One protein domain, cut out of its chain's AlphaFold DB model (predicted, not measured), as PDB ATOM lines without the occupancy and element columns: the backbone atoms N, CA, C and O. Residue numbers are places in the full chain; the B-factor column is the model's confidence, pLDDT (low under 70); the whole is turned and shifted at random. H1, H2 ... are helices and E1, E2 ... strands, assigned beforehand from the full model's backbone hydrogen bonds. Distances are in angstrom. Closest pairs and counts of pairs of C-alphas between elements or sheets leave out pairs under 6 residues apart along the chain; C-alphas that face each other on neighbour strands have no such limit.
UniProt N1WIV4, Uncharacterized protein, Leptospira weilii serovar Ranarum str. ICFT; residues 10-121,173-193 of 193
ATOM      1  N   VAL A  10      24.989 -33.382 -39.052       90.56
ATOM      2  CA  VAL A  10      26.126 -34.234 -39.415       90.56
ATOM      3  C   VAL A  10      26.825 -33.685 -40.657       90.56
ATOM      4  O   VAL A  10      28.049 -33.534 -40.658       90.56
ATOM      5  N   THR A  11      26.066 -33.304 -41.686       90.62
ATOM      6  CA  THR A  11      26.621 -32.654 -42.880       90.62
ATOM      7  C   THR A  11      27.261 -31.304 -42.544       90.62
ATOM      8  O   THR A  11      28.319 -30.984 -43.088       90.62
ATOM      9  N   MET A  12      26.688 -30.527 -41.618       92.06
ATOM     10  CA  MET A  12      27.297 -29.284 -41.135       92.06
ATOM     11  C   MET A  12      28.666 -29.534 -40.510       92.06
ATOM     12  O   MET A  12      29.635 -28.890 -40.920       92.06
ATOM     13  N   VAL A  13      28.777 -30.517 -39.614       93.00
ATOM     14  CA  VAL A  13      30.048 -30.892 -38.983       93.00
ATOM     15  C   VAL A  13      31.063 -31.369 -40.027       93.00
ATOM     16  O   VAL A  13      32.206 -30.920 -40.020       93.00
ATOM     17  N   HIS A  14      30.649 -32.200 -40.989       92.06
ATOM     18  CA  HIS A  14      31.517 -32.626 -42.094       92.06
ATOM     19  C   HIS A  14      31.945 -31.482 -43.026       92.06
ATOM     20  O   HIS A  14      32.947 -31.612 -43.732       92.06
ATOM     21  N   SER A  15      31.218 -30.361 -43.040       92.62
ATOM     22  CA  SER A  15      31.574 -29.179 -43.833       92.62
ATOM     23  C   SER A  15      32.696 -28.334 -43.215       92.62
ATOM     24  O   SER A  15      33.146 -27.374 -43.843       92.62
ATOM     25  N   LEU A  16      33.124 -28.651 -41.988       94.12
ATOM     26  CA  LEU A  16      34.211 -27.967 -41.295       94.12
ATOM     27  C   LEU A  16      35.523 -28.708 -41.563       94.12
ATOM     28  O   LEU A  16      35.805 -29.738 -40.951       94.12
ATOM     29  N   ASP A  17      36.315 -28.192 -42.500       92.31
ATOM     30  CA  ASP A  17      37.549 -28.841 -42.950       92.31
ATOM     31  C   ASP A  17      38.553 -29.066 -41.817       92.31
ATOM     32  O   ASP A  17      39.223 -30.092 -41.796       92.31
ATOM     33  N   GLU A  18      38.609 -28.170 -40.832       93.75
ATOM     34  CA  GLU A  18      39.527 -28.289 -39.693       93.75
ATOM     35  C   GLU A  18      39.218 -29.474 -38.777       93.75
ATOM     36  O   GLU A  18      40.069 -29.881 -37.990       93.75
ATOM     37  N   LEU A  19      38.005 -30.025 -38.870       94.50
ATOM     38  CA  LEU A  19      37.626 -31.215 -38.124       94.50
ATOM     39  C   LEU A  19      38.023 -32.508 -38.837       94.50
ATOM     40  O   LEU A  19      37.998 -33.568 -38.212       94.50
ATOM     41  N   LYS A  20      38.364 -32.455 -40.130       91.50
ATOM     42  CA  LYS A  20      38.735 -33.637 -40.912       91.50
ATOM     43  C   LYS A  20      40.165 -34.045 -40.562       91.50
ATOM     44  O   LYS A  20      41.109 -33.309 -40.816       91.50
ATOM     45  N   GLY A  21      40.319 -35.234 -39.992       78.69
ATOM     46  CA  GLY A  21      41.614 -35.891 -39.854       78.69
ATOM     47  C   GLY A  21      42.063 -36.563 -41.154       78.69
ATOM     48  O   GLY A  21      41.275 -36.741 -42.085       78.69
ATOM     49  N   ASP A  22      43.317 -37.015 -41.174       72.44
ATOM     50  CA  ASP A  22      44.011 -37.540 -42.363       72.44
ATOM     51  C   ASP A  22      43.306 -38.727 -43.049       72.44
ATOM     52  O   ASP A  22      43.439 -38.926 -44.252       72.44
ATOM     53  N   ASN A  23      42.490 -39.484 -42.307       73.31
ATOM     54  CA  ASN A  23      41.754 -40.650 -42.813       73.31
ATOM     55  C   ASN A  23      40.276 -40.348 -43.134       73.31
ATOM     56  O   ASN A  23      39.464 -41.268 -43.230       73.31
ATOM     57  N   GLY A  24      39.888 -39.069 -43.214       71.31
ATOM     58  CA  GLY A  24      38.493 -38.643 -43.390       71.31
ATOM     59  C   GLY A  24      37.638 -38.740 -42.118       71.31
ATOM     60  O   GLY A  24      36.432 -38.500 -42.159       71.31
ATOM     61  N   TYR A  25      38.252 -39.074 -40.979       83.94
ATOM     62  CA  TYR A  25      37.577 -39.172 -39.687       83.94
ATOM     63  C   TYR A  25      37.474 -37.799 -39.016       83.94
ATOM     64  O   TYR A  25      38.451 -37.056 -38.986       83.94
ATOM     65  N   ILE A  26      36.316 -37.471 -38.440       92.25
ATOM     66  CA  ILE A  26      36.129 -36.223 -37.683       92.25
ATOM     67  C   ILE A  26      36.841 -36.327 -36.328       92.25
ATOM     68  O   ILE A  26      36.617 -37.288 -35.586       92.25
ATOM     69  N   CYS A  27      37.687 -35.349 -35.993       93.00
ATOM     70  CA  CYS A  27      38.422 -35.319 -34.728       93.00
ATOM     71  C   CYS A  27      37.480 -35.336 -33.511       93.00
ATOM     72  O   CYS A  27      36.351 -34.851 -33.569       93.00
ATOM     73  N   LYS A  28      37.947 -35.865 -32.373       92.94
ATOM     74  CA  LYS A  28      37.132 -35.920 -31.145       92.94
ATOM     75  C   LYS A  28      36.892 -34.549 -30.522       92.94
ATOM     76  O   LYS A  28      35.860 -34.337 -29.893       92.94
ATOM     77  N   ASN A  29      37.861 -33.655 -30.652       95.12
ATOM     78  CA  ASN A  29      37.822 -32.327 -30.074       95.12
ATOM     79  C   ASN A  29      38.613 -31.338 -30.927       95.12
ATOM     80  O   ASN A  29      39.602 -31.702 -31.560       95.12
ATOM     81  N   TYR A  30      38.153 -30.091 -30.939       96.94
ATOM     82  CA  TYR A  30      38.828 -28.989 -31.618       96.94
ATOM     83  C   TYR A  30      38.524 -27.673 -30.905       96.94
ATOM     84  O   TYR A  30      37.463 -27.517 -30.300       96.94
ATOM     85  N   THR A  31      39.442 -26.710 -30.973       98.00
ATOM     86  CA  THR A  31      39.242 -25.383 -30.383       98.00
ATOM     87  C   THR A  31      39.592 -24.291 -31.382       98.00
ATOM     88  O   THR A  31      40.729 -24.197 -31.844       98.00
ATOM     89  N   TRP A  32      38.630 -23.415 -31.663       98.12
ATOM     90  CA  TRP A  32      38.850 -22.188 -32.420       98.12
ATOM     91  C   TRP A  32      38.992 -21.004 -31.469       98.12
ATOM     92  O   TRP A  32      38.091 -20.714 -30.686       98.12
ATOM     93  N   ASN A  33      40.098 -20.272 -31.597       96.94
ATOM     94  CA  ASN A  33      40.346 -19.019 -30.869       96.94
ATOM     95  C   ASN A  33      40.280 -17.782 -31.789       96.94
ATOM     96  O   ASN A  33      40.448 -16.650 -31.342       96.94
ATOM     97  N   ASN A  34      40.059 -17.981 -33.095       96.00
ATOM     98  CA  ASN A  34      39.920 -16.893 -34.059       96.00
ATOM     99  C   ASN A  34      38.457 -16.442 -34.141       96.00
ATOM    100  O   ASN A  34      37.590 -17.209 -34.551       96.00
ATOM    101  N   ARG A  35      38.192 -15.179 -33.801       92.62
ATOM    102  CA  ARG A  35      36.828 -14.639 -33.724       92.62
ATOM    103  C   ARG A  35      36.068 -14.658 -35.048       92.62
ATOM    104  O   ARG A  35      34.896 -15.025 -35.053       92.62
ATOM    105  N   ASP A  36      36.701 -14.273 -36.154       95.00
ATOM    106  CA  ASP A  36      36.030 -14.285 -37.459       95.00
ATOM    107  C   ASP A  36      35.675 -15.713 -37.875       95.00
ATOM    108  O   ASP A  36      34.596 -15.949 -38.418       95.00
ATOM    109  N   ARG A  37      36.535 -16.684 -37.547       96.38
ATOM    110  CA  ARG A  37      36.240 -18.092 -37.794       96.38
ATOM    111  C   ARG A  37      35.110 -18.612 -36.907       96.38
ATOM    112  O   ARG A  37      34.223 -19.286 -37.416       96.38
ATOM    113  N   ILE A  38      35.094 -18.248 -35.623       96.81
ATOM    114  CA  ILE A  38      33.979 -18.559 -34.710       96.81
ATOM    115  C   ILE A  38      32.667 -18.026 -35.292       96.81
ATOM    116  O   ILE A  38      31.705 -18.777 -35.403       96.81
ATOM    117  N   TYR A  39      32.641 -16.766 -35.736       96.06
ATOM    118  CA  TYR A  39      31.470 -16.181 -36.389       96.06
ATOM    119  C   TYR A  39      31.023 -16.983 -37.622       96.06
ATOM    120  O   TYR A  39      29.841 -17.287 -37.753       96.06
ATOM    121  N   GLN A  40      31.950 -17.375 -38.501       95.62
ATOM    122  CA  GLN A  40      31.628 -18.194 -39.678       95.62
ATOM    123  C   GLN A  40      31.041 -19.563 -39.309       95.62
ATOM    124  O   GLN A  40      30.125 -20.033 -39.981       95.62
ATOM    125  N   ILE A  41      31.556 -20.201 -38.256       94.81
ATOM    126  CA  ILE A  41      31.047 -21.493 -37.780       94.81
ATOM    127  C   ILE A  41      29.646 -21.326 -37.202       94.81
ATOM    128  O   ILE A  41      28.746 -22.055 -37.599       94.81
ATOM    129  N   LEU A  42      29.427 -20.326 -36.343       93.12
ATOM    130  CA  LEU A  42      28.094 -20.025 -35.815       93.12
ATOM    131  C   LEU A  42      27.109 -19.690 -36.942       93.12
ATOM    132  O   LEU A  42      25.962 -20.121 -36.901       93.12
ATOM    133  N   LYS A  43      27.560 -18.986 -37.988       92.19
ATOM    134  CA  LYS A  43      26.740 -18.708 -39.171       92.19
ATOM    135  C   LYS A  43      26.332 -19.994 -39.894       92.19
ATOM    136  O   LYS A  43      25.153 -20.148 -40.189       92.19
ATOM    137  N   LYS A  44      27.260 -20.933 -40.100       91.50
ATOM    138  CA  LYS A  44      26.961 -22.268 -40.651       91.50
ATOM    139  C   LYS A  44      26.019 -23.072 -39.756       91.50
ATOM    140  O   LYS A  44      25.101 -23.699 -40.268       91.50
ATOM    141  N   ILE A  45      26.213 -23.032 -38.435       90.12
ATOM    142  CA  ILE A  45      25.289 -23.654 -37.476       90.12
ATOM    143  C   ILE A  45      23.899 -23.026 -37.619       90.12
ATOM    144  O   ILE A  45      22.914 -23.738 -37.611       90.12
ATOM    145  N   SER A  46      23.779 -21.718 -37.858       87.94
ATOM    146  CA  SER A  46      22.454 -21.101 -38.027       87.94
ATOM    147  C   SER A  46      21.689 -21.521 -39.293       87.94
ATOM    148  O   SER A  46      20.503 -21.224 -39.434       87.94
ATOM    149  N   GLU A  47      22.353 -22.205 -40.230       87.25
ATOM    150  CA  GLU A  47      21.751 -22.733 -41.462       87.25
ATOM    151  C   GLU A  47      21.160 -24.143 -41.275       87.25
ATOM    152  O   GLU A  47      20.496 -24.665 -42.184       87.25
ATOM    153  N   THR A  48      21.398 -24.773 -40.120       83.62
ATOM    154  CA  THR A  48      20.931 -26.126 -39.831       83.62
ATOM    155  C   THR A  48      19.528 -26.148 -39.247       83.62
ATOM    156  O   THR A  48      19.008 -25.170 -38.698       83.62
ATOM    157  N   LYS A  49      18.867 -27.299 -39.383       67.25
ATOM    158  CA  LYS A  49      17.511 -27.504 -38.883       67.25
ATOM    159  C   LYS A  49      17.496 -27.690 -37.359       67.25
ATOM    160  O   LYS A  49      17.507 -28.809 -36.887       67.25
ATOM    161  N   ASN A  50      17.310 -26.572 -36.652       60.31
ATOM    162  CA  ASN A  50      16.890 -26.484 -35.239       60.31
ATOM    163  C   ASN A  50      17.953 -26.810 -34.190       60.31
ATOM    164  O   ASN A  50      17.710 -27.620 -33.298       60.31
ATOM    165  N   ASP A  51      19.072 -26.093 -34.230       64.81
ATOM    166  CA  ASP A  51      20.150 -26.360 -33.288       64.81
ATOM    167  C   ASP A  51      20.238 -25.288 -32.199       64.81
ATOM    168  O   ASP A  51      20.138 -24.080 -32.439       64.81
ATOM    169  N   MET A  52      20.291 -25.804 -30.972       65.75
ATOM    170  CA  MET A  52      19.987 -25.119 -29.718       65.75
ATOM    171  C   MET A  52      21.033 -24.058 -29.375       65.75
ATOM    172  O   MET A  52      22.214 -24.235 -29.630       65.75
ATOM    173  N   VAL A  53      20.602 -22.990 -28.720       61.84
ATOM    174  CA  VAL A  53      21.430 -22.052 -27.959       61.84
ATOM    175  C   VAL A  53      21.064 -22.256 -26.497       61.84
ATOM    176  O   VAL A  53      19.932 -21.975 -26.106       61.84
ATOM    177  N   ILE A  54      21.988 -22.805 -25.710       62.34
ATOM    178  CA  ILE A  54      21.809 -22.988 -24.264       62.34
ATOM    179  C   ILE A  54      22.370 -21.757 -23.583       62.34
ATOM    180  O   ILE A  54      23.588 -21.604 -23.511       62.34
ATOM    181  N   ILE A  55      21.496 -20.888 -23.086       61.56
ATOM    182  CA  ILE A  55      21.919 -19.792 -22.221       61.56
ATOM    183  C   ILE A  55      20.911 -19.625 -21.090       61.56
ATOM    184  O   ILE A  55      19.720 -19.475 -21.348       61.56
ATOM    185  N   ASP A  56      21.398 -19.663 -19.848       60.81
ATOM    186  CA  ASP A  56      20.639 -19.313 -18.637       60.81
ATOM    187  C   ASP A  56      19.273 -20.026 -18.517       60.81
ATOM    188  O   ASP A  56      18.235 -19.398 -18.308       60.81
ATOM    189  N   GLY A  57      19.255 -21.349 -18.715       60.31
ATOM    190  CA  GLY A  57      18.038 -22.163 -18.592       60.31
ATOM    191  C   GLY A  57      17.039 -22.040 -19.753       60.31
ATOM    192  O   GLY A  57      15.954 -22.618 -19.686       60.31
ATOM    193  N   ILE A  58      17.380 -21.309 -20.821       65.81
ATOM    194  CA  ILE A  58      16.526 -21.114 -21.998       65.81
ATOM    195  C   ILE A  58      17.105 -21.884 -23.192       65.81
ATOM    196  O   ILE A  58      18.311 -21.887 -23.432       65.81
ATOM    197  N   SER A  59      16.217 -22.542 -23.944       70.06
ATOM    198  CA  SER A  59      16.519 -23.215 -25.209       70.06
ATOM    199  C   SER A  59      15.977 -22.393 -26.370       70.06
ATOM    200  O   SER A  59      14.763 -22.216 -26.464       70.06
ATOM    201  N   LEU A  60      16.845 -21.948 -27.278       72.69
ATOM    202  CA  LEU A  60      16.443 -21.187 -28.470       72.69
ATOM    203  C   LEU A  60      16.965 -21.829 -29.748       72.69
ATOM    204  O   LEU A  60      18.029 -22.441 -29.739       72.69
ATOM    205  N   ASP A  61      16.216 -21.676 -30.838       75.62
ATOM    206  CA  ASP A  61      16.640 -22.140 -32.156       75.62
ATOM    207  C   ASP A  61      17.576 -21.085 -32.767       75.62
ATOM    208  O   ASP A  61      17.167 -19.937 -32.978       75.62
ATOM    209  N   LEU A  62      18.825 -21.448 -33.077       80.56
ATOM    210  CA  LEU A  62      19.763 -20.512 -33.691       80.56
ATOM    211  C   LEU A  62      19.424 -20.287 -35.168       80.56
ATOM    212  O   LEU A  62      19.950 -20.955 -36.045       80.56
ATOM    213  N   ASN A  63      18.559 -19.320 -35.457       79.12
ATOM    214  CA  ASN A  63      18.114 -19.035 -36.833       79.12
ATOM    215  C   ASN A  63      18.745 -17.769 -37.418       79.12
ATOM    216  O   ASN A  63      18.535 -17.430 -38.582       79.12
ATOM    217  N   PHE A  64      19.492 -17.042 -36.595       85.69
ATOM    218  CA  PHE A  64      20.098 -15.776 -36.953       85.69
ATOM    219  C   PHE A  64      21.416 -15.621 -36.214       85.69
ATOM    220  O   PHE A  64      21.481 -15.737 -34.992       85.69
ATOM    221  N   VAL A  65      22.451 -15.328 -36.990       90.31
ATOM    222  CA  VAL A  65      23.777 -14.953 -36.513       90.31
ATOM    223  C   VAL A  65      24.239 -13.779 -37.359       90.31
ATOM    224  O   VAL A  65      24.254 -13.872 -38.596       90.31
ATOM    225  N   ASN A  66      24.621 -12.692 -36.699       92.56
ATOM    226  CA  ASN A  66      25.215 -11.518 -37.326       92.56
ATOM    227  C   ASN A  66      26.387 -10.989 -36.490       92.56
ATOM    228  O   ASN A  66      26.543 -11.337 -35.319       92.56
ATOM    229  N   LYS A  67      27.240 -10.159 -37.088       93.62
ATOM    230  CA  LYS A  67      28.212  -9.383 -36.312       93.62
ATOM    231  C   LYS A  67      27.442  -8.335 -35.513       93.62
ATOM    232  O   LYS A  67      26.613  -7.636 -36.088       93.62
ATOM    233  N   GLY A  68      27.703  -8.251 -34.213       91.00
ATOM    234  CA  GLY A  68      27.049  -7.255 -33.375       91.00
ATOM    235  C   GLY A  68      27.664  -5.872 -33.532       91.00
ATOM    236  O   GLY A  68      28.788  -5.720 -34.019       91.00
ATOM    237  N   HIS A  69      26.915  -4.852 -33.120       91.94
ATOM    238  CA  HIS A  69      27.385  -3.467 -33.187       91.94
ATOM    239  C   HIS A  69      28.404  -3.118 -32.098       91.94
ATOM    240  O   HIS A  69      29.228  -2.219 -32.278       91.94
ATOM    241  N   GLU A  70      28.395  -3.838 -30.977       90.75
ATOM    242  CA  GLU A  70      29.469  -3.732 -30.001       90.75
ATOM    243  C   GLU A  70      30.743  -4.383 -30.542       90.75
ATOM    244  O   GLU A  70      30.725  -5.447 -31.173       90.75
ATOM    245  N   ARG A  71      31.891  -3.765 -30.257       89.12
ATOM    246  CA  ARG A  71      33.186  -4.300 -30.666       89.12
ATOM    247  C   ARG A  71      33.320  -5.759 -30.230       89.12
ATOM    248  O   ARG A  71      33.186  -6.076 -29.053       89.12
ATOM    249  N   ASN A  72      33.700  -6.615 -31.179       90.88
ATOM    250  CA  ASN A  72      33.977  -8.038 -30.962       90.88
ATOM    251  C   ASN A  72      32.759  -8.892 -30.576       90.88
ATOM    252  O   ASN A  72      32.944 -10.035 -30.161       90.88
ATOM    253  N   SER A  73      31.548  -8.363 -30.723       94.19
ATOM    254  CA  SER A  73      30.328  -9.078 -30.374       94.19
ATOM    255  C   SER A  73      29.707  -9.819 -31.559       94.19
ATOM    256  O   SER A  73      29.948  -9.507 -32.730       94.19
ATOM    257  N   ILE A  74      28.903 -10.824 -31.236       94.50
ATOM    258  CA  ILE A  74      28.035 -11.543 -32.165       94.50
ATOM    259  C   ILE A  74      26.597 -11.362 -31.681       94.50
ATOM    260  O   ILE A  74      26.327 -11.472 -30.484       94.50
ATOM    261  N   GLU A  75      25.702 -11.081 -32.622       92.19
ATOM    262  CA  GLU A  75      24.261 -11.003 -32.407       92.19
ATOM    263  C   GLU A  75      23.607 -12.342 -32.740       92.19
ATOM    264  O   GLU A  75      23.811 -12.890 -33.828       92.19
ATOM    265  N   LEU A  76      22.797 -12.837 -31.807       89.19
ATOM    266  CA  LEU A  76      21.886 -13.965 -31.995       89.19
ATOM    267  C   LEU A  76      20.456 -13.440 -31.820       89.19
ATOM    268  O   LEU A  76      20.226 -12.563 -30.990       89.19
ATOM    269  N   LEU A  77      19.493 -13.953 -32.581       84.25
ATOM    270  CA  LEU A  77      18.091 -13.549 -32.426       84.25
ATOM    271  C   LEU A  77      17.406 -14.435 -31.385       84.25
ATOM    272  O   LEU A  77      17.476 -15.659 -31.482       84.25
ATOM    273  N   GLU A  78      16.732 -13.820 -30.420       78.12
ATOM    274  CA  GLU A  78      15.888 -14.529 -29.456       78.12
ATOM    275  C   GLU A  78      14.417 -14.492 -29.878       78.12
ATOM    276  O   GLU A  78      13.751 -15.524 -29.935       78.12
ATOM    277  N   SER A  79      13.923 -13.297 -30.197       73.50
ATOM    278  CA  SER A  79      12.558 -13.028 -30.651       73.50
ATOM    279  C   SER A  79      12.584 -11.949 -31.732       73.50
ATOM    280  O   SER A  79      13.618 -11.335 -31.979       73.50
ATOM    281  N   LEU A  80      11.434 -11.678 -32.353       72.38
ATOM    282  CA  LEU A  80      11.280 -10.635 -33.376       72.38
ATOM    283  C   LEU A  80      11.653  -9.220 -32.904       72.38
ATOM    284  O   LEU A  80      11.673  -8.312 -33.717       72.38
ATOM    285  N   ASP A  81      11.888  -8.992 -31.618       75.38
ATOM    286  CA  ASP A  81      12.217  -7.678 -31.067       75.38
ATOM    287  C   ASP A  81      13.403  -7.705 -30.095       75.38
ATOM    288  O   ASP A  81      13.758  -6.664 -29.537       75.38
ATOM    289  N   THR A  82      14.024  -8.877 -29.896       84.56
ATOM    290  CA  THR A  82      15.107  -9.045 -28.924       84.56
ATOM    291  C   THR A  82      16.303  -9.799 -29.483       84.56
ATOM    292  O   THR A  82      16.190 -10.897 -30.034       84.56
ATOM    293  N   PHE A  83      17.480  -9.217 -29.255       88.44
ATOM    294  CA  PHE A  83      18.767  -9.784 -29.630       88.44
ATOM    295  C   PHE A  83      19.569 -10.193 -28.399       88.44
ATOM    296  O   PHE A  83      19.639  -9.463 -27.409       88.44
ATOM    297  N   TYR A  84      20.264 -11.321 -28.499       90.50
ATOM    298  CA  TYR A  84      21.388 -11.625 -27.632       90.50
ATOM    299  C   TYR A  84      22.669 -11.062 -28.197       90.50
ATOM    300  O   TYR A  84      22.989 -11.272 -29.365       90.50
ATOM    301  N   LEU A  85      23.439 -10.427 -27.323       92.94
ATOM    302  CA  LEU A  85      24.768  -9.947 -27.632       92.94
ATOM    303  C   LEU A  85      25.785 -10.716 -26.799       92.94
ATOM    304  O   LEU A  85      25.749 -10.687 -25.566       92.94
ATOM    305  N   VAL A  86      26.685 -11.411 -27.482       93.44
ATOM    306  CA  VAL A  86      27.692 -12.270 -26.854       93.44
ATOM    307  C   VAL A  86      29.081 -11.858 -27.322       93.44
ATOM    308  O   VAL A  86      29.256 -11.467 -28.474       93.44
ATOM    309  N   ASN A  87      30.083 -11.947 -26.446       95.31
ATOM    310  CA  ASN A  87      31.475 -11.636 -26.781       95.31
ATOM    311  C   ASN A  87      32.324 -12.921 -26.757       95.31
ATOM    312  O   ASN A  87      32.730 -13.352 -25.679       95.31
ATOM    313  N   PRO A  88      32.592 -13.562 -27.910       95.75
ATOM    314  CA  PRO A  88      33.322 -14.826 -27.958       95.75
ATOM    315  C   PRO A  88      34.774 -14.710 -27.488       95.75
ATOM    316  O   PRO A  88      35.541 -13.891 -28.013       95.75
ATOM    317  N   LEU A  89      35.171 -15.598 -26.577       96.56
ATOM    318  CA  LEU A  89      36.570 -15.893 -26.270       96.56
ATOM    319  C   LEU A  89      37.087 -17.021 -27.170       96.56
ATOM    320  O   LEU A  89      38.083 -16.845 -27.868       96.56
ATOM    321  N   ARG A  90      36.397 -18.166 -27.168       97.50
ATOM    322  CA  ARG A  90      36.736 -19.337 -27.986       97.50
ATOM    323  C   ARG A  90      35.522 -20.225 -28.224       97.50
ATOM    324  O   ARG A  90      34.552 -20.156 -27.473       97.50
ATOM    325  N   LEU A  91      35.598 -21.066 -29.245       97.06
ATOM    326  CA  LEU A  91      34.613 -22.103 -29.541       97.06
ATOM    327  C   LEU A  91      35.286 -23.465 -29.429       97.06
ATOM    328  O   LEU A  91      36.347 -23.685 -30.011       97.06
ATOM    329  N   GLU A  92      34.667 -24.372 -28.696       96.44
ATOM    330  CA  GLU A  92      35.129 -25.743 -28.523       96.44
ATOM    331  C   GLU A  92      34.155 -26.694 -29.211       96.44
ATOM    332  O   GLU A  92      32.949 -26.474 -29.184       96.44
ATOM    333  N   PHE A  93      34.674 -27.746 -29.826       95.31
ATOM    334  CA  PHE A  93      33.896 -28.840 -30.387       95.31
ATOM    335  C   PHE A  93      34.219 -30.122 -29.637       95.31
ATOM    336  O   PHE A  93      35.389 -30.404 -29.376       95.31
ATOM    337  N   TYR A  94      33.185 -30.901 -29.333       92.81
ATOM    338  CA  TYR A  94      33.281 -32.202 -28.689       92.81
ATOM    339  C   TYR A  94      32.430 -33.212 -29.442       92.81
ATOM    340  O   TYR A  94      31.252 -32.982 -29.714       92.81
ATOM    341  N   ARG A  95      33.026 -34.360 -29.756       91.19
ATOM    342  CA  ARG A  95      32.394 -35.404 -30.553       91.19
ATOM    343  C   ARG A  95      32.414 -36.742 -29.814       91.19
ATOM    344  O   ARG A  95      33.501 -37.309 -29.636       91.19
ATOM    345  N   PRO A  96      31.249 -37.291 -29.437       88.31
ATOM    346  CA  PRO A  96      31.156 -38.675 -28.984       88.31
ATOM    347  C   PRO A  96      31.319 -39.646 -30.174       88.31
ATOM    348  O   PRO A  96      31.827 -39.276 -31.238       88.31
ATOM    349  N   GLU A  97      30.983 -40.924 -29.993       86.50
ATOM    350  CA  GLU A  97      31.052 -41.915 -31.078       86.50
ATOM    351  C   GLU A  97      30.042 -41.619 -32.191       86.50
ATOM    352  O   GLU A  97      30.400 -41.657 -33.368       86.50
ATOM    353  N   ASP A  98      28.816 -41.252 -31.812       88.94
ATOM    354  CA  ASP A  98      27.783 -40.788 -32.734       88.94
ATOM    355  C   ASP A  98      27.948 -39.289 -33.023       88.94
ATOM    356  O   ASP A  98      27.809 -38.436 -32.146       88.94
ATOM    357  N   LEU A  99      28.226 -38.952 -34.281       88.62
ATOM    358  CA  LEU A  99      28.440 -37.576 -34.722       88.62
ATOM    359  C   LEU A  99      27.205 -36.682 -34.536       88.62
ATOM    360  O   LEU A  99      27.353 -35.473 -34.344       88.62
ATOM    361  N   SER A 100      26.002 -37.260 -34.558       87.38
ATOM    362  CA  SER A 100      24.753 -36.524 -34.328       87.38
ATOM    363  C   SER A 100      24.623 -35.992 -32.896       87.38
ATOM    364  O   SER A 100      23.878 -35.045 -32.660       87.38
ATOM    365  N   LEU A 101      25.398 -36.553 -31.962       87.44
ATOM    366  CA  LEU A 101      25.459 -36.146 -30.559       87.44
ATOM    367  C   LEU A 101      26.637 -35.202 -30.265       87.44
ATOM    368  O   LEU A 101      26.997 -34.985 -29.111       87.44
ATOM    369  N   SER A 102      27.301 -34.682 -31.297       90.19
ATOM    370  CA  SER A 102      28.376 -33.711 -31.100       90.19
ATOM    371  C   SER A 102      27.854 -32.366 -30.592       90.19
ATOM    372  O   SER A 102      26.702 -31.997 -30.817       90.19
ATOM    373  N   ILE A 103      28.724 -31.644 -29.887       89.88
ATOM    374  CA  ILE A 103      28.400 -30.410 -29.172       89.88
ATOM    375  C   ILE A 103      29.430 -29.341 -29.531       89.88
ATOM    376  O   ILE A 103      30.634 -29.611 -29.536       89.88
ATOM    377  N   PHE A 104      28.962 -28.119 -29.771       93.00
ATOM    378  CA  PHE A 104      29.805 -26.928 -29.774       93.00
ATOM    379  C   PHE A 104      29.582 -26.129 -28.491       93.00
ATOM    380  O   PHE A 104      28.450 -25.965 -28.050       93.00
ATOM    381  N   ILE A 105      30.650 -25.610 -27.892       92.38
ATOM    382  CA  ILE A 105      30.598 -24.806 -26.670       92.38
ATOM    383  C   ILE A 105      31.321 -23.488 -26.919       92.38
ATOM    384  O   ILE A 105      32.541 -23.446 -27.074       92.38
ATOM    385  N   LEU A 106      30.569 -22.395 -26.964       93.38
ATOM    386  CA  LEU A 106      31.097 -21.044 -27.055       93.38
ATOM    387  C   LEU A 106      31.378 -20.523 -25.650       93.38
ATOM    388  O   LEU A 106      30.466 -20.300 -24.858       93.38
ATOM    389  N   ILE A 107      32.651 -20.302 -25.357       93.56
ATOM    390  CA  ILE A 107      33.100 -19.662 -24.126       93.56
ATOM    391  C   ILE A 107      33.133 -18.154 -24.363       93.56
ATOM    392  O   ILE A 107      33.686 -17.690 -25.368       93.56
ATOM    393  N   LEU A 108      32.554 -17.387 -23.443       93.56
ATOM    394  CA  LEU A 108      32.449 -15.935 -23.544       93.56
ATOM    395  C   LEU A 108      33.569 -15.229 -22.776       93.56
ATOM    396  O   LEU A 108      34.037 -15.701 -21.741       93.56
ATOM    397  N   ASN A 109      33.981 -14.068 -23.280       94.81
ATOM    398  CA  ASN A 109      34.774 -13.117 -22.514       94.81
ATOM    399  C   ASN A 109      33.927 -12.519 -21.395       94.81
ATOM    400  O   ASN A 109      32.755 -12.205 -21.599       94.81
ATOM    401  N   ASN A 110      34.566 -12.267 -20.253       93.31
ATOM    402  CA  ASN A 110      33.958 -11.449 -19.217       93.31
ATOM    403  C   ASN A 110      34.001  -9.978 -19.644       93.31
ATOM    404  O   ASN A 110      35.079  -9.438 -19.906       93.31
ATOM    405  N   ILE A 111      32.842  -9.334 -19.708       92.50
ATOM    406  CA  ILE A 111      32.705  -7.913 -20.035       92.50
ATOM    407  C   ILE A 111      32.049  -7.169 -18.875       92.50
ATOM    408  O   ILE A 111      31.270  -7.730 -18.106       92.50
ATOM    409  N   SER A 112      32.391  -5.890 -18.730       92.31
ATOM    410  CA  SER A 112      31.781  -5.059 -17.693       92.31
ATOM    411  C   SER A 112      30.354  -4.668 -18.088       92.31
ATOM    412  O   SER A 112      30.122  -4.319 -19.253       92.31
ATOM    413  N   PRO A 113      29.404  -4.699 -17.139       92.56
ATOM    414  CA  PRO A 113      28.058  -4.203 -17.384       92.56
ATOM    415  C   PRO A 113      28.076  -2.694 -17.624       92.56
ATOM    416  O   PRO A 113      28.911  -1.983 -17.056       92.56
ATOM    417  N   VAL A 114      27.135  -2.208 -18.430       91.38
ATOM    418  CA  VAL A 114      26.976  -0.770 -18.714       91.38
ATOM    419  C   VAL A 114      25.645  -0.206 -18.222       91.38
ATOM    420  O   VAL A 114      25.565   0.998 -18.000       91.38
ATOM    421  N   GLY A 115      24.620  -1.042 -18.021       87.31
ATOM    422  CA  GLY A 115      23.328  -0.603 -17.492       87.31
ATOM    423  C   GLY A 115      23.256  -0.643 -15.975       87.31
ATOM    424  O   GLY A 115      24.115  -1.220 -15.301       87.31
ATOM    425  N   ASP A 116      22.194  -0.067 -15.424       89.12
ATOM    426  CA  ASP A 116      21.961  -0.065 -13.981       89.12
ATOM    427  C   ASP A 116      21.784  -1.474 -13.408       89.12
ATOM    428  O   ASP A 116      21.286  -2.388 -14.065       89.12
ATOM    429  N   ILE A 117      22.134  -1.639 -12.128       89.31
ATOM    430  CA  ILE A 117      22.083  -2.938 -11.440       89.31
ATOM    431  C   ILE A 117      20.691  -3.584 -11.458       89.31
ATOM    432  O   ILE A 117      20.597  -4.806 -11.509       89.31
ATOM    433  N   LYS A 118      19.618  -2.780 -11.482       88.44
ATOM    434  CA  LYS A 118      18.227  -3.263 -11.543       88.44
ATOM    435  C   LYS A 118      17.887  -4.015 -12.838       88.44
ATOM    436  O   LYS A 118      16.917  -4.759 -12.852       88.44
ATOM    437  N   TYR A 119      18.678  -3.840 -13.900       84.31
ATOM    438  CA  TYR A 119      18.507  -4.528 -15.187       84.31
ATOM    439  C   TYR A 119      19.461  -5.703 -15.380       84.31
ATOM    440  O   TYR A 119      19.588  -6.222 -16.494       84.31
ATOM    441  N   ARG A 120      20.163  -6.101 -14.315       87.31
ATOM    442  CA  ARG A 120      21.130  -7.193 -14.331       87.31
ATOM    443  C   ARG A 120      20.522  -8.427 -13.684       87.31
ATOM    444  O   ARG A 120      19.979  -8.367 -12.586       87.31
ATOM    445  N   GLU A 121      20.687  -9.557 -14.349       82.88
ATOM    446  CA  GLU A 121      20.272 -10.872 -13.881       82.88
ATOM    447  C   GLU A 121      21.444 -11.831 -14.084       82.88
ATOM    448  O   GLU A 121      21.832 -12.114 -15.216       82.88
ATOM    449  N   GLY A 173      26.051 -23.489 -25.205       87.94
ATOM    450  CA  GLY A 173      26.083 -24.773 -25.907       87.94
ATOM    451  C   GLY A 173      25.248 -24.769 -27.184       87.94
ATOM    452  O   GLY A 173      24.166 -24.183 -27.195       87.94
ATOM    453  N   PHE A 174      25.735 -25.467 -28.214       89.00
ATOM    454  CA  PHE A 174      25.020 -25.755 -29.455       89.00
ATOM    455  C   PHE A 174      25.035 -27.244 -29.765       89.00
ATOM    456  O   PHE A 174      26.097 -27.873 -29.774       89.00
ATOM    457  N   ILE A 175      23.852 -27.794 -30.029       87.56
ATOM    458  CA  ILE A 175      23.625 -29.219 -30.284       87.56
ATOM    459  C   ILE A 175      22.597 -29.427 -31.393       87.56
ATOM    460  O   ILE A 175      21.704 -28.596 -31.556       87.56
ATOM    461  N   GLY A 176      22.712 -30.575 -32.066       84.94
ATOM    462  CA  GLY A 176      21.755 -31.081 -33.048       84.94
ATOM    463  C   GLY A 176      20.338 -31.299 -32.490       84.94
ATOM    464  O   GLY A 176      20.193 -31.773 -31.361       84.94
ATOM    465  N   ASP A 177      19.295 -31.092 -33.295       79.44
ATOM    466  CA  ASP A 177      17.890 -31.401 -32.960       79.44
ATOM    467  C   ASP A 177      17.633 -32.886 -32.629       79.44
ATOM    468  O   ASP A 177      16.722 -33.229 -31.871       79.44
ATOM    469  N   ARG A 178      18.469 -33.780 -33.168       76.81
ATOM    470  CA  ARG A 178      18.479 -35.224 -32.882       76.81
ATOM    471  C   ARG A 178      19.232 -35.599 -31.612       76.81
ATOM    472  O   ARG A 178      19.200 -36.767 -31.223       76.81
ATOM    473  N   HIS A 179      19.917 -34.658 -30.967       77.81
ATOM    474  CA  HIS A 179      20.597 -34.942 -29.714       77.81
ATOM    475  C   HIS A 179      19.555 -35.348 -28.670       77.81
ATOM    476  O   HIS A 179      18.596 -34.620 -28.433       77.81
ATOM    477  N   GLY A 180      19.747 -36.473 -27.972       73.25
ATOM    478  CA  GLY A 180      18.774 -36.978 -26.982       73.25
ATOM    479  C   GLY A 180      18.519 -36.052 -25.781       73.25
ATOM    480  O   GLY A 180      17.678 -36.345 -24.939       73.25
ATOM    481  N   LEU A 181      19.242 -34.933 -25.710       75.81
ATOM    482  CA  LEU A 181      19.107 -33.897 -24.689       75.81
ATOM    483  C   LEU A 181      18.500 -32.598 -25.246       75.81
ATOM    484  O   LEU A 181      18.347 -31.634 -24.495       75.81
ATOM    485  N   TYR A 182      18.149 -32.557 -26.532       75.25
ATOM    486  CA  TYR A 182      17.538 -31.401 -27.174       75.25
ATOM    487  C   TYR A 182      16.239 -31.012 -26.457       75.25
ATOM    488  O   TYR A 182      15.352 -31.844 -26.262       75.25
ATOM    489  N   LYS A 183      16.156 -29.752 -26.003       72.00
ATOM    490  CA  LYS A 183      15.057 -29.210 -25.172       72.00
ATOM    491  C   LYS A 183      14.800 -29.973 -23.859       72.00
ATOM    492  O   LYS A 183      13.763 -29.784 -23.226       72.00
ATOM    493  N   SER A 184      15.739 -30.810 -23.418       73.88
ATOM    494  CA  SER A 184      15.648 -31.522 -22.141       73.88
ATOM    495  C   SER A 184      16.166 -30.657 -20.992       73.88
ATOM    496  O   SER A 184      17.089 -29.870 -21.168       73.88
ATOM    497  N   ARG A 185      15.628 -30.842 -19.780       73.25
ATOM    498  CA  ARG A 185      16.139 -30.145 -18.589       73.25
ATOM    499  C   ARG A 185      17.558 -30.580 -18.200       73.25
ATOM    500  O   ARG A 185      18.331 -29.761 -17.725       73.25
ATOM    501  N   ALA A 186      17.901 -31.843 -18.449       73.81
ATOM    502  CA  ALA A 186      19.197 -32.428 -18.097       73.81
ATOM    503  C   ALA A 186      20.379 -31.766 -18.821       73.81
ATOM    504  O   ALA A 186      21.510 -31.832 -18.354       73.81
ATOM    505  N   ILE A 187      20.132 -31.119 -19.963       70.00
ATOM    506  CA  ILE A 187      21.189 -30.397 -20.663       70.00
ATOM    507  C   ILE A 187      21.623 -29.140 -19.907       70.00
ATOM    508  O   ILE A 187      22.785 -28.767 -19.994       70.00
ATOM    509  N   PHE A 188      20.737 -28.517 -19.124       69.50
ATOM    510  CA  PHE A 188      21.083 -27.333 -18.339       69.50
ATOM    511  C   PHE A 188      22.098 -27.670 -17.247       69.50
ATOM    512  O   PHE A 188      23.057 -26.925 -17.077       69.50
ATOM    513  N   ASP A 189      21.988 -28.846 -16.627       68.75
ATOM    514  CA  ASP A 189      22.942 -29.318 -15.612       68.75
ATOM    515  C   ASP A 189      24.383 -29.421 -16.162       68.75
ATOM    516  O   ASP A 189      25.351 -29.253 -15.422       68.75
ATOM    517  N   ILE A 190      24.546 -29.646 -17.474       67.50
ATOM    518  CA  ILE A 190      25.860 -29.708 -18.139       67.50
ATOM    519  C   ILE A 190      26.494 -28.312 -18.265       67.50
ATOM    520  O   ILE A 190      27.715 -28.185 -18.190       67.50
ATOM    521  N   PHE A 191      25.687 -27.265 -18.456       66.12
ATOM    522  CA  PHE A 191      26.166 -25.906 -18.747       66.12
ATOM    523  C   PHE A 191      26.063 -24.928 -17.566       66.12
ATOM    524  O   PHE A 191      26.691 -23.872 -17.617       66.12
ATOM    525  N   GLU A 192      25.314 -25.268 -16.514       62.62
ATOM    526  CA  GLU A 192      25.180 -24.475 -15.280       62.62
ATOM    527  C   GLU A 192      26.242 -24.804 -14.205       62.62
ATOM    528  O   GLU A 192      26.229 -24.194 -13.136       62.62
ATOM    529  N   SER A 193      27.179 -25.722 -14.494       48.88
ATOM    530  CA  SER A 193      28.329 -26.079 -13.634       48.88
ATOM    531  C   SER A 193      29.619 -25.309 -13.949       48.88
ATOM    532  O   SER A 193      30.348 -25.021 -12.973       48.88
TER     533      SER A 193
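Overview. This is residues 10 to 121 and 173 to 193 of the 193 residues of an uncharacterized protein of Leptospira weilii serovar Ranarum str. ICFT (UniProt N1WIV4). Two antiparallel sheets stand at an angle where E6 runs on into E7, the four-stranded E1 E7 E8 E9 and the three-stranded E4 E5 E6, with H2 in the corner between them, packed on a face of each. The hairpin E2 and E3 sits beside E9, H1 is close to the last residue of H2, Ile 45, H3 is beside E2 and E9, and residues 112 to 120 stick out. The printed part has 133 residues with three named helices and nine named strands, in the order H1 E1 H2 E2 E3 E4 E5 E6 E7 E8 E9 H3; under half of the residues are in these elements, and the class is mixed. It is compact, with a radius of gyration of the C-alphas of 15.2 A, but elongated, spanning 53 by 31 by 28 A.

Along the chain. The largest sheet has E1, residues 29 to 32, E7, 88 to 94 and 17.4 A long, E8, 103 to 108 and 16.0 A, and E9, 173 to 175. H2, residues 35 to 45, is 15.1 A long and begins at C-alpha 35 (36.828, -14.639, -33.724). The second sheet has E4, 65 to 67, E5, 74 to 79 and 15.6 A, and E6, 82 to 86 and 13.2 A. E2 is residues 52 to 55 and E3 58 to 61. H1, residues 10 to 14, begins at C-alpha 10 (26.126, -34.234, -39.415); H3, 186 to 191, ends at C-alpha 191 (26.166, -25.906, -18.747).

Arrangement. In the first sheet, N 32 and O 91 of E1 and E7 are 2.8 A apart, N 105 and O 92 of E8 and E7 2.8 A, and N 174 and O 104 of E9 and E8 2.8 A, within hydrogen-bond range. H2 is on this sheet, making two layers, a helix on one face of a sheet, at a height of 9.2 A, over E7 and E8 and slantwise to the strands, at 46 degrees to E7 on the local plane; its closest C-alphas to E7 are those of Ile 38 and Leu 91, 6.3 A. H2 also makes two layers with E4 E5 E6, over E4 and along the strands at a height of 8.7 A, though that local plane is fitted, only just, to 6 C-alphas. E4 E5 E6 is a meander, each strand the antiparallel neighbour of the one before, with N 66 and O 75 3.0 A apart and N 76 and O 84 2.9 A. E6 runs on into E7 at 85 degrees. In the hairpin E2 and E3, N 53 and O 60 are 2.8 A apart; the closest C-alphas of E2 and E9 are those of Ile 54 and Gly 173, 4.9 A. H1 and H2 are close but not clearly touching, with the C-alphas of Met 12 and Ile 45 7.0 A apart. H3 only grazes the first sheet. Every O i to N i+4 pair is within range in H1 and H2; H3 has 0 of 2, but 3 of 3 O i to N i+3 pairs.

Size, cuts and confidence. The two C-alphas farthest apart, those of Asn 23 and Lys 118, are 54.1 A from each other. Residues 122 to 172 are not printed, and C-alphas 121 and 173 are 19.3 A apart across the cut. Of the links that are printed whole, H1 to E1 is long. Residues 49 to 58 and 188 to 193 have pLDDT under 70.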